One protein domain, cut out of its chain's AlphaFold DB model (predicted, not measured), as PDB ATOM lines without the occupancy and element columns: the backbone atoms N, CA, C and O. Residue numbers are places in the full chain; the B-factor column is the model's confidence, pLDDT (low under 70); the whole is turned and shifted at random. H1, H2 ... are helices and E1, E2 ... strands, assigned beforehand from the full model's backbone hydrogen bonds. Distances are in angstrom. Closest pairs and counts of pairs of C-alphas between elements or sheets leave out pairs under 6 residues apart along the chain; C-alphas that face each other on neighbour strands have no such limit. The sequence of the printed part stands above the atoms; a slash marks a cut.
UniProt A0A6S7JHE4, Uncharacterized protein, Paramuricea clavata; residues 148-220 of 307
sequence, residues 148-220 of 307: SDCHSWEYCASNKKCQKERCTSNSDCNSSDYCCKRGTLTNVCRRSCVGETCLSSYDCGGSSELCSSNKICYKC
ATOM      1  N   SER A 148      30.739 -17.517  59.674       70.75
ATOM      2  CA  SER A 148      31.890 -17.400  60.586       70.75
ATOM      3  C   SER A 148      31.721 -18.188  61.882       70.75
ATOM      4  O   SER A 148      32.719 -18.500  62.521       70.75
ATOM      5  N   ASP A 149      30.486 -18.554  62.228       63.75
ATOM      6  CA  ASP A 149      30.167 -19.313  63.442       63.75
ATOM      7  C   ASP A 149      30.403 -20.824  63.250       63.75
ATOM      8  O   ASP A 149      30.270 -21.619  64.179       63.75
ATOM      9  N   CYS A 150      30.733 -21.240  62.025       66.81
ATOM     10  CA  CYS A 150      30.974 -22.624  61.652       66.81
ATOM     11  C   CYS A 150      32.447 -22.855  61.300       66.81
ATOM     12  O   CYS A 150      33.183 -21.926  60.963       66.81
ATOM     13  N   HIS A 151      32.897 -24.115  61.330       65.62
ATOM     14  CA  HIS A 151      34.239 -24.425  60.837       65.62
ATOM     15  C   HIS A 151      34.398 -24.017  59.366       65.62
ATOM     16  O   HIS A 151      33.434 -23.962  58.612       65.62
ATOM     17  N   SER A 152      35.639 -23.801  58.915       65.75
ATOM     18  CA  SER A 152      35.927 -23.327  57.549       65.75
ATOM     19  C   SER A 152      35.404 -24.226  56.419       65.75
ATOM     20  O   SER A 152      35.322 -23.779  55.279       65.75
ATOM     21  N   TRP A 153      35.075 -25.486  56.720       57.31
ATOM     22  CA  TRP A 153      34.484 -26.468  55.802       57.31
ATOM     23  C   TRP A 153      32.978 -26.676  56.024       57.31
ATOM     24  O   TRP A 153      32.391 -27.597  55.453       57.31
ATOM     25  N   GLU A 154      32.360 -25.857  56.869       71.25
ATOM     26  CA  GLU A 154      30.942 -25.864  57.197       71.25
ATOM     27  C   GLU A 154      30.283 -24.543  56.762       71.25
ATOM     28  O   GLU A 154      30.936 -23.526  56.522       71.25
ATOM     29  N   TYR A 155      28.958 -24.551  56.658       68.75
ATOM     30  CA  TYR A 155      28.157 -23.348  56.461       68.75
ATOM     31  C   TYR A 155      26.965 -23.347  57.409       68.75
ATOM     32  O   TYR A 155      26.521 -24.399  57.879       68.75
ATOM     33  N   CYS A 156      26.431 -22.156  57.671       72.38
ATOM     34  CA  CYS A 156      25.231 -22.028  58.470       72.38
ATOM     35  C   CYS A 156      23.981 -22.296  57.630       72.38
ATOM     36  O   CYS A 156      23.620 -21.496  56.764       72.38
ATOM     37  N   ALA A 157      23.324 -23.430  57.866       65.69
ATOM     38  CA  ALA A 157      22.085 -23.775  57.179       65.69
ATOM     39  C   ALA A 157      20.913 -22.917  57.683       65.69
ATOM     40  O   ALA A 157      20.950 -22.347  58.771       65.69
ATOM     41  N   SER A 158      19.811 -22.846  56.928       64.25
ATOM     42  CA  SER A 158      18.651 -22.015  57.314       64.25
ATOM     43  C   SER A 158      17.959 -22.461  58.604       64.25
ATOM     44  O   SER A 158      17.215 -21.689  59.198       64.25
ATOM     45  N   ASN A 159      18.197 -23.697  59.047       63.41
ATOM     46  CA  ASN A 159      17.778 -24.169  60.365       63.41
ATOM     47  C   ASN A 159      18.750 -23.737  61.475       63.41
ATOM     48  O   ASN A 159      18.644 -24.264  62.571       63.41
ATOM     49  N   LYS A 160      19.686 -22.824  61.194       75.44
ATOM     50  CA  LYS A 160      20.711 -22.308  62.104       75.44
ATOM     51  C   LYS A 160      21.693 -23.365  62.626       75.44
ATOM     52  O   LYS A 160      22.278 -23.195  63.688       75.44
ATOM     53  N   LYS A 161      21.889 -24.478  61.911       71.25
ATOM     54  CA  LYS A 161      22.901 -25.495  62.255       71.25
ATOM     55  C   LYS A 161      24.104 -25.392  61.326       71.25
ATOM     56  O   LYS A 161      23.921 -25.231  60.119       71.25
ATOM     57  N   CYS A 162      25.309 -25.561  61.865       65.19
ATOM     58  CA  CYS A 162      26.497 -25.747  61.036       65.19
ATOM     59  C   CYS A 162      26.415 -27.095  60.319       65.19
ATOM     60  O   CYS A 162      26.179 -28.132  60.948       65.19
ATOM     61  N   GLN A 163      26.563 -27.074  58.996       67.50
ATOM     62  CA  GLN A 163      26.490 -28.258  58.147       67.50
ATOM     63  C   GLN A 163      27.700 -28.363  57.234       67.50
ATOM     64  O   GLN A 163      28.284 -27.353  56.850       67.50
ATOM     65  N   LYS A 164      28.059 -29.598  56.870       67.38
ATOM     66  CA  LYS A 164      29.163 -29.885  55.952       67.38
ATOM     67  C   LYS A 164      28.948 -29.171  54.623       67.38
ATOM     68  O   LYS A 164      27.953 -29.393  53.942       67.38
ATOM     69  N   GLU A 165      29.929 -28.365  54.229       67.06
ATOM     70  CA  GLU A 165      29.963 -27.752  52.903       67.06
ATOM     71  C   GLU A 165      30.347 -28.787  51.840       67.06
ATOM     72  O   GLU A 165      30.033 -28.575  50.681       67.06
ATOM     73  N   ARG A 166      30.970 -29.919  52.218       77.69
ATOM     74  CA  ARG A 166      31.390 -31.002  51.311       77.69
ATOM     75  C   ARG A 166      30.582 -32.281  51.487       77.69
ATOM     76  O   ARG A 166      30.300 -32.689  52.609       77.69
ATOM     77  N   CYS A 167      30.336 -32.968  50.380       78.19
ATOM     78  CA  CYS A 167      29.584 -34.221  50.340       78.19
ATOM     79  C   CYS A 167      30.203 -35.225  49.361       78.19
ATOM     80  O   CYS A 167      30.915 -34.858  48.424       78.19
ATOM     81  N   THR A 168      29.940 -36.511  49.548       78.31
ATOM     82  CA  THR A 168      30.193 -37.546  48.532       78.31
ATOM     83  C   THR A 168      28.883 -38.067  47.944       78.31
ATOM     84  O   THR A 168      28.870 -38.581  46.825       78.31
ATOM     85  N   SER A 169      27.777 -37.882  48.665       74.44
ATOM     86  CA  SER A 169      26.440 -38.357  48.335       74.44
ATOM     87  C   SER A 169      25.352 -37.437  48.903       74.44
ATOM     88  O   SER A 169      25.600 -36.647  49.814       74.44
ATOM     89  N   ASN A 170      24.116 -37.559  48.405       74.50
ATOM     90  CA  ASN A 170      22.976 -36.786  48.922       74.50
ATOM     91  C   ASN A 170      22.674 -37.080  50.401       74.50
ATOM     92  O   ASN A 170      22.143 -36.214  51.083       74.50
ATOM     93  N   SER A 171      23.039 -38.259  50.921       75.94
ATOM     94  CA  SER A 171      22.864 -38.588  52.343       75.94
ATOM     95  C   SER A 171      23.793 -37.814  53.276       75.94
ATOM     96  O   SER A 171      23.532 -37.760  54.475       75.94
ATOM     97  N   ASP A 172      24.860 -37.207  52.748       72.50
ATOM     98  CA  ASP A 172      25.721 -36.313  53.529       72.50
ATOM     99  C   ASP A 172      25.105 -34.920  53.696       72.50
ATOM    100  O   ASP A 172      25.550 -34.136  54.538       72.50
ATOM    101  N   CYS A 173      24.097 -34.615  52.877       75.44
ATOM    102  CA  CYS A 173      23.378 -33.358  52.874       75.44
ATOM    103  C   CYS A 173      22.072 -33.478  53.667       75.44
ATOM    104  O   CYS A 173      21.592 -34.564  53.997       75.44
ATOM    105  N   ASN A 174      21.491 -32.333  54.019       69.88
ATOM    106  CA  ASN A 174      20.200 -32.310  54.687       69.88
ATOM    107  C   ASN A 174      19.107 -32.888  53.776       69.88
ATOM    108  O   ASN A 174      19.208 -32.832  52.559       69.88
ATOM    109  N   SER A 175      17.997 -33.329  54.366       70.38
ATOM    110  CA  SER A 175      16.804 -33.830  53.657       70.38
ATOM    111  C   SER A 175      16.222 -32.889  52.584       70.38
ATOM    112  O   SER A 175      15.399 -33.317  51.782       70.38
ATOM    113  N   SER A 176      16.634 -31.617  52.571       68.31
ATOM    114  CA  SER A 176      16.211 -30.587  51.608       68.31
ATOM    115  C   SER A 176      17.343 -30.070  50.710       68.31
ATOM    116  O   SER A 176      17.106 -29.173  49.904       68.31
ATOM    117  N   ASP A 177      18.548 -30.627  50.844       79.31
ATOM    118  CA  ASP A 177      19.733 -30.258  50.075       79.31
ATOM    119  C   ASP A 177      20.207 -31.436  49.218       79.31
ATOM    120  O   ASP A 177      19.970 -32.604  49.523       79.31
ATOM    121  N   TYR A 178      20.936 -31.115  48.157       79.44
ATOM    122  CA  TYR A 178      21.529 -32.065  47.234       79.44
ATOM    123  C   TYR A 178      23.043 -31.919  47.226       79.44
ATOM    124  O   TYR A 178      23.586 -30.822  47.392       79.44
ATOM    125  N   CYS A 179      23.731 -33.035  47.005       84.00
ATOM    126  CA  CYS A 179      25.163 -33.036  46.800       84.00
ATOM    127  C   CYS A 179      25.476 -32.652  45.352       84.00
ATOM    128  O   CYS A 179      25.459 -33.490  44.450       84.00
ATOM    129  N   CYS A 180      25.760 -31.373  45.136       85.44
ATOM    130  CA  CYS A 180      26.120 -30.818  43.840       85.44
ATOM    131  C   CYS A 180      27.560 -31.185  43.498       85.44
ATOM    132  O   CYS A 180      28.504 -30.731  44.158       85.44
ATOM    133  N   LYS A 181      27.741 -31.998  42.457       80.50
ATOM    134  CA  LYS A 181      29.073 -32.381  41.985       80.50
ATOM    135  C   LYS A 181      29.602 -31.309  41.045       80.50
ATOM    136  O   LYS A 181      28.967 -31.003  40.046       80.50
ATOM    137  N   ARG A 182      30.781 -30.762  41.344       75.50
ATOM    138  CA  ARG A 182      31.378 -29.636  40.601       75.50
ATOM    139  C   ARG A 182      32.468 -30.097  39.625       75.50
ATOM    140  O   ARG A 182      33.542 -29.499  39.550       75.50
ATOM    141  N   GLY A 183      32.234 -31.192  38.901       66.12
ATOM    142  CA  GLY A 183      33.229 -31.784  37.999       66.12
ATOM    143  C   GLY A 183      34.509 -32.216  38.731       66.12
ATOM    144  O   GLY A 183      34.485 -33.176  39.492       66.12
ATOM    145  N   THR A 184      35.629 -31.520  38.490       59.84
ATOM    146  CA  THR A 184      36.932 -31.762  39.153       59.84
ATOM    147  C   THR A 184      37.075 -31.053  40.503       59.84
ATOM    148  O   THR A 184      38.034 -31.305  41.233       59.84
ATOM    149  N   LEU A 185      36.151 -30.150  40.840       62.56
ATOM    150  CA  LEU A 185      36.138 -29.422  42.107       62.56
ATOM    151  C   LEU A 185      35.382 -30.213  43.184       62.56
ATOM    152  O   LEU A 185      34.560 -31.078  42.896       62.56
ATOM    153  N   THR A 186      35.643 -29.890  44.453       73.56
ATOM    154  CA  THR A 186      34.981 -30.538  45.594       73.56
ATOM    155  C   THR A 186      33.464 -30.365  45.533       73.56
ATOM    156  O   THR A 186      32.985 -29.236  45.395       73.56
ATOM    157  N   ASN A 187      32.722 -31.466  45.680       82.38
ATOM    158  CA  ASN A 187      31.259 -31.454  45.722       82.38
ATOM    159  C   ASN A 187      30.752 -30.669  46.932       82.38
ATOM    160  O   ASN A 187      31.405 -30.675  47.981       82.38
ATOM    161  N   VAL A 188      29.576 -30.056  46.799       82.38
ATOM    162  CA  VAL A 188      28.991 -29.213  47.845       82.38
ATOM    163  C   VAL A 188      27.517 -29.491  48.097       82.38
ATOM    164  O   VAL A 188      26.775 -29.760  47.158       82.38
ATOM    165  N   CYS A 189      27.076 -29.394  49.353       80.81
ATOM    166  CA  CYS A 189      25.651 -29.475  49.679       80.81
ATOM    167  C   CYS A 189      24.956 -28.142  49.384       80.81
ATOM    168  O   CYS A 189      25.332 -27.114  49.952       80.81
ATOM    169  N   ARG A 190      23.928 -28.150  48.529       76.62
ATOM    170  CA  ARG A 190      23.061 -26.988  48.277       76.62
ATOM    171  C   ARG A 190      21.620 -27.407  48.031       76.62
ATOM    172  O   ARG A 190      21.368 -28.455  47.454       76.62
ATOM    173  N   ARG A 191      20.675 -26.516  48.337       75.69
ATOM    174  CA  ARG A 191      19.258 -26.672  47.947       75.69
ATOM    175  C   ARG A 191      19.037 -26.797  46.444       75.69
ATOM    176  O   ARG A 191      18.002 -27.292  46.019       75.69
ATOM    177  N   SER A 192      19.960 -26.257  45.659       79.00
ATOM    178  CA  SER A 192      19.915 -26.250  44.207       79.00
ATOM    179  C   SER A 192      21.337 -26.207  43.669       79.00
ATOM    180  O   SER A 192      22.172 -25.451  44.177       79.00
ATOM    181  N   CYS A 193      21.603 -27.017  42.656       84.31
ATOM    182  CA  CYS A 193      22.862 -27.066  41.927       84.31
ATOM    183  C   CYS A 193      22.832 -26.180  40.678       84.31
ATOM    184  O   CYS A 193      23.811 -26.140  39.939       84.31
ATOM    185  N   VAL A 194      21.744 -25.446  40.426       83.00
ATOM    186  CA  VAL A 194      21.629 -24.503  39.305       83.00
ATOM    187  C   VAL A 194      22.795 -23.515  39.303       83.00
ATOM    188  O   VAL A 194      23.090 -22.873  40.309       83.00
ATOM    189  N   GLY A 195      23.436 -23.374  38.145       81.06
ATOM    190  CA  GLY A 195      24.618 -22.540  37.944       81.06
ATOM    191  C   GLY A 195      25.946 -23.244  38.228       81.06
ATOM    192  O   GLY A 195      26.988 -22.699  37.870       81.06
ATOM    193  N   GLU A 196      25.942 -24.444  38.816       84.31
ATOM    194  CA  GLU A 196      27.168 -25.213  39.053       84.31
ATOM    195  C   GLU A 196      27.610 -25.996  37.815       84.31
ATOM    196  O   GLU A 196      26.805 -26.370  36.962       84.31
ATOM    197  N   THR A 197      28.914 -26.258  37.720       85.31
ATOM    198  CA  THR A 197      29.490 -27.043  36.627       85.31
ATOM    199  C   THR A 197      29.163 -28.525  36.783       85.31
ATOM    200  O   THR A 197      29.306 -29.068  37.872       85.31
ATOM    201  N   CYS A 198      28.816 -29.208  35.696       85.56
ATOM    202  CA  CYS A 198      28.417 -30.615  35.689       85.56
ATOM    203  C   CYS A 198      29.062 -31.380  34.532       85.56
ATOM    204  O   CYS A 198      29.366 -30.807  33.488       85.56
ATOM    205  N   LEU A 199      29.248 -32.691  34.683       83.31
ATOM    206  CA  LEU A 199      29.655 -33.584  33.593       83.31
ATOM    207  C   LEU A 199      28.438 -34.283  32.978       83.31
ATOM    208  O   LEU A 199      28.397 -34.479  31.757       83.31
ATOM    209  N   SER A 200      27.455 -34.600  33.823       80.31
ATOM    210  CA  SER A 200      26.195 -35.276  33.520       80.31
ATOM    211  C   SER A 200      25.047 -34.729  34.380       80.31
ATOM    212  O   SER A 200      25.274 -34.056  35.381       80.31
ATOM    213  N   SER A 201      23.797 -35.042  34.035       79.06
ATOM    214  CA  SER A 201      22.635 -34.613  34.831       79.06
ATOM    215  C   SER A 201      22.604 -35.192  36.250       79.06
ATOM    216  O   SER A 201      22.005 -34.585  37.129       79.06
ATOM    217  N   TYR A 202      23.300 -36.306  36.512       76.50
ATOM    218  CA  TYR A 202      23.441 -36.855  37.867       76.50
ATOM    219  C   TYR A 202      24.228 -35.940  38.811       76.50
ATOM    220  O   TYR A 202      24.126 -36.079  40.028       76.50
ATOM    221  N   ASP A 203      25.008 -35.005  38.267       81.00
ATOM    222  CA  ASP A 203      25.793 -34.049  39.047       81.00
ATOM    223  C   ASP A 203      24.945 -32.881  39.570       81.00
ATOM    224  O   ASP A 203      25.343 -32.207  40.520       81.00
ATOM    225  N   CYS A 204      23.767 -32.671  38.972       82.31
ATOM    226  CA  CYS A 204      22.881 -31.551  39.269       82.31
ATOM    227  C   CYS A 204      21.887 -31.827  40.402       82.31
ATOM    228  O   CYS A 204      21.135 -30.929  40.747       82.31
ATOM    229  N   GLY A 205      21.911 -33.019  41.013       73.12
ATOM    230  CA  GLY A 205      21.360 -33.315  42.344       73.12
ATOM    231  C   GLY A 205      19.833 -33.257  42.527       73.12
ATOM    232  O   GLY A 205      19.279 -34.155  43.159       73.12
ATOM    233  N   GLY A 206      19.153 -32.236  42.003       67.69
ATOM    234  CA  GLY A 206      17.726 -31.983  42.169       67.69
ATOM    235  C   GLY A 206      16.850 -32.719  41.156       67.69
ATOM    236  O   GLY A 206      17.223 -32.905  40.000       67.69
ATOM    237  N   SER A 207      15.626 -33.064  41.568       65.50
ATOM    238  CA  SER A 207      14.615 -33.780  40.764       65.50
ATOM    239  C   SER A 207      14.133 -33.038  39.504       65.50
ATOM    240  O   SER A 207      13.268 -33.519  38.781       65.50
ATOM    241  N   SER A 208      14.661 -31.847  39.220       70.19
ATOM    242  CA  SER A 208      14.342 -31.058  38.021       70.19
ATOM    243  C   SER A 208      15.543 -30.249  37.522       70.19
ATOM    244  O   SER A 208      15.378 -29.223  36.856       70.19
ATOM    245  N   GLU A 209      16.754 -30.682  37.873       80.62
ATOM    246  CA  GLU A 209      17.994 -30.017  37.489       80.62
ATOM    247  C   GLU A 209      18.794 -30.902  36.539       80.62
ATOM    248  O   GLU A 209      18.997 -32.090  36.778       80.62
ATOM    249  N   LEU A 210      19.227 -30.325  35.421       80.62
ATOM    250  CA  LEU A 210      19.884 -31.053  34.340       80.62
ATOM    251  C   LEU A 210      21.186 -30.379  33.965       80.62
ATOM    252  O   LEU A 210      21.332 -29.163  34.095       80.62
ATOM    253  N   CYS A 211      22.107 -31.169  33.425       84.38
ATOM    254  CA  CYS A 211      23.348 -30.635  32.902       84.38
ATOM    255  C   CYS A 211      23.146 -30.134  31.470       84.38
ATOM    256  O   CYS A 211      22.760 -30.903  30.588       84.38
ATOM    257  N   SER A 212      23.391 -28.846  31.225       80.88
ATOM    258  CA  SER A 212      23.344 -28.294  29.866       80.88
ATOM    259  C   SER A 212      24.532 -28.764  29.024       80.88
ATOM    260  O   SER A 212      25.551 -29.232  29.538       80.88
ATOM    261  N   SER A 213      24.438 -28.570  27.707       77.12
ATOM    262  CA  SER A 213      25.562 -28.756  26.777       77.12
ATOM    263  C   SER A 213      26.792 -27.929  27.167       77.12
ATOM    264  O   SER A 213      27.915 -28.390  26.984       77.12
ATOM    265  N   ASN A 214      26.584 -26.764  27.788       82.06
ATOM    266  CA  ASN A 214      27.643 -25.890  28.295       82.06
ATOM    267  C   ASN A 214      28.225 -26.358  29.638       82.06
ATOM    268  O   ASN A 214      28.968 -25.611  30.265       82.06
ATOM    269  N   LYS A 215      27.889 -27.574  30.090       87.12
ATOM    270  CA  LYS A 215      28.371 -28.152  31.351       87.12
ATOM    271  C   LYS A 215      27.981 -27.329  32.576       87.12
ATOM    272  O   LYS A 215      28.703 -27.331  33.560       87.12
ATOM    273  N   ILE A 216      26.828 -26.663  32.526       83.69
ATOM    274  CA  ILE A 216      26.238 -25.926  33.650       83.69
ATOM    275  C   ILE A 216      24.870 -26.515  33.987       83.69
ATOM    276  O   ILE A 216      24.050 -26.722  33.083       83.69
ATOM    277  N   CYS A 217      24.626 -26.763  35.269       85.00
ATOM    278  CA  CYS A 217      23.343 -27.193  35.795       85.00
ATOM    279  C   CYS A 217      22.303 -26.086  35.644       85.00
ATOM    280  O   CYS A 217      22.550 -24.924  35.968       85.00
ATOM    281  N   TYR A 218      21.111 -26.439  35.188       78.62
ATOM    282  CA  TYR A 218      19.999 -25.507  35.067       78.62
ATOM    283  C   TYR A 218      18.707 -26.160  35.537       78.62
ATOM    284  O   TYR A 218      18.547 -27.380  35.483       78.62
ATOM    285  N   LYS A 219      17.775 -25.323  35.993       77.94
ATOM    286  CA  LYS A 219      16.440 -25.764  36.374       77.94
ATOM    287  C   LYS A 219      15.626 -25.917  35.103       77.94
ATOM    288  O   LYS A 219      15.468 -24.944  34.366       77.94
ATOM    289  N   CYS A 220      15.113 -27.110  34.834       67.81
ATOM    290  CA  CYS A 220      14.160 -27.258  33.747       67.81
ATOM    291  C   CYS A 220      12.837 -26.596  34.160       67.81
ATOM    292  O   CYS A 220      12.248 -26.952  35.177       67.81
TER     293      CYS A 220
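Overview. This is residues 148 to 220 of the 307 residues of an uncharacterized protein of Paramuricea clavata (UniProt A0A6S7JHE4). With little regular structure, the domain is an elongated row of three small two-stranded hairpins joined by loops: E3-E4 in the middle, E1-E2 at one end, E5-E6 at the other, with H1 between E3 and E5. The printed part has 73 residues, 27 in named elements, mostly strand, ordered E1 E2 E3 E4 H1 E5 E6; each sheet is antiparallel. It is compact, radius of gyration of the C-alphas 12.1 A, spanning 38 by 22 by 19 A.

Along the chain. E3 is residues 178 to 182, 12.1 A, and E4 185 to 190, 14.7 A. E1 is 154 to 156, from C-alpha (30.942, -25.864, 57.197), and E2 162 to 164. H1 is 201 to 204, E5 209 to 211, and E6 217 to 219, ending at (16.440, -25.764, 36.374).

Arrangement. In hairpin E3-E4, N 180 and O 188 are within hydrogen-bond range, 2.8 A. The closest C-alphas of E3 and H1, Lys 181 and Asp 203, are 4.7 A apart; those of H1 and E5, Ser 201 and Cys 211, 4.5 A. H1 is too short for an O i to N i+4 pair; its one O i to N i+3 pair is within range. In hairpin E5-E6, N 218 and O 210 are 2.9 A apart; in hairpin E1-E2, N 155 and O 163, 2.9 A. E1 and E3 are apart.

Size, cuts and confidence. The C-alphas farthest apart, Asp 149 and Ser 213, are 38.1 A apart. The printed part has no cut; E2 to E3 is a long link. Mean pLDDT of the printed part is 75.0, with 21 residues under 70, among them 149 to 153.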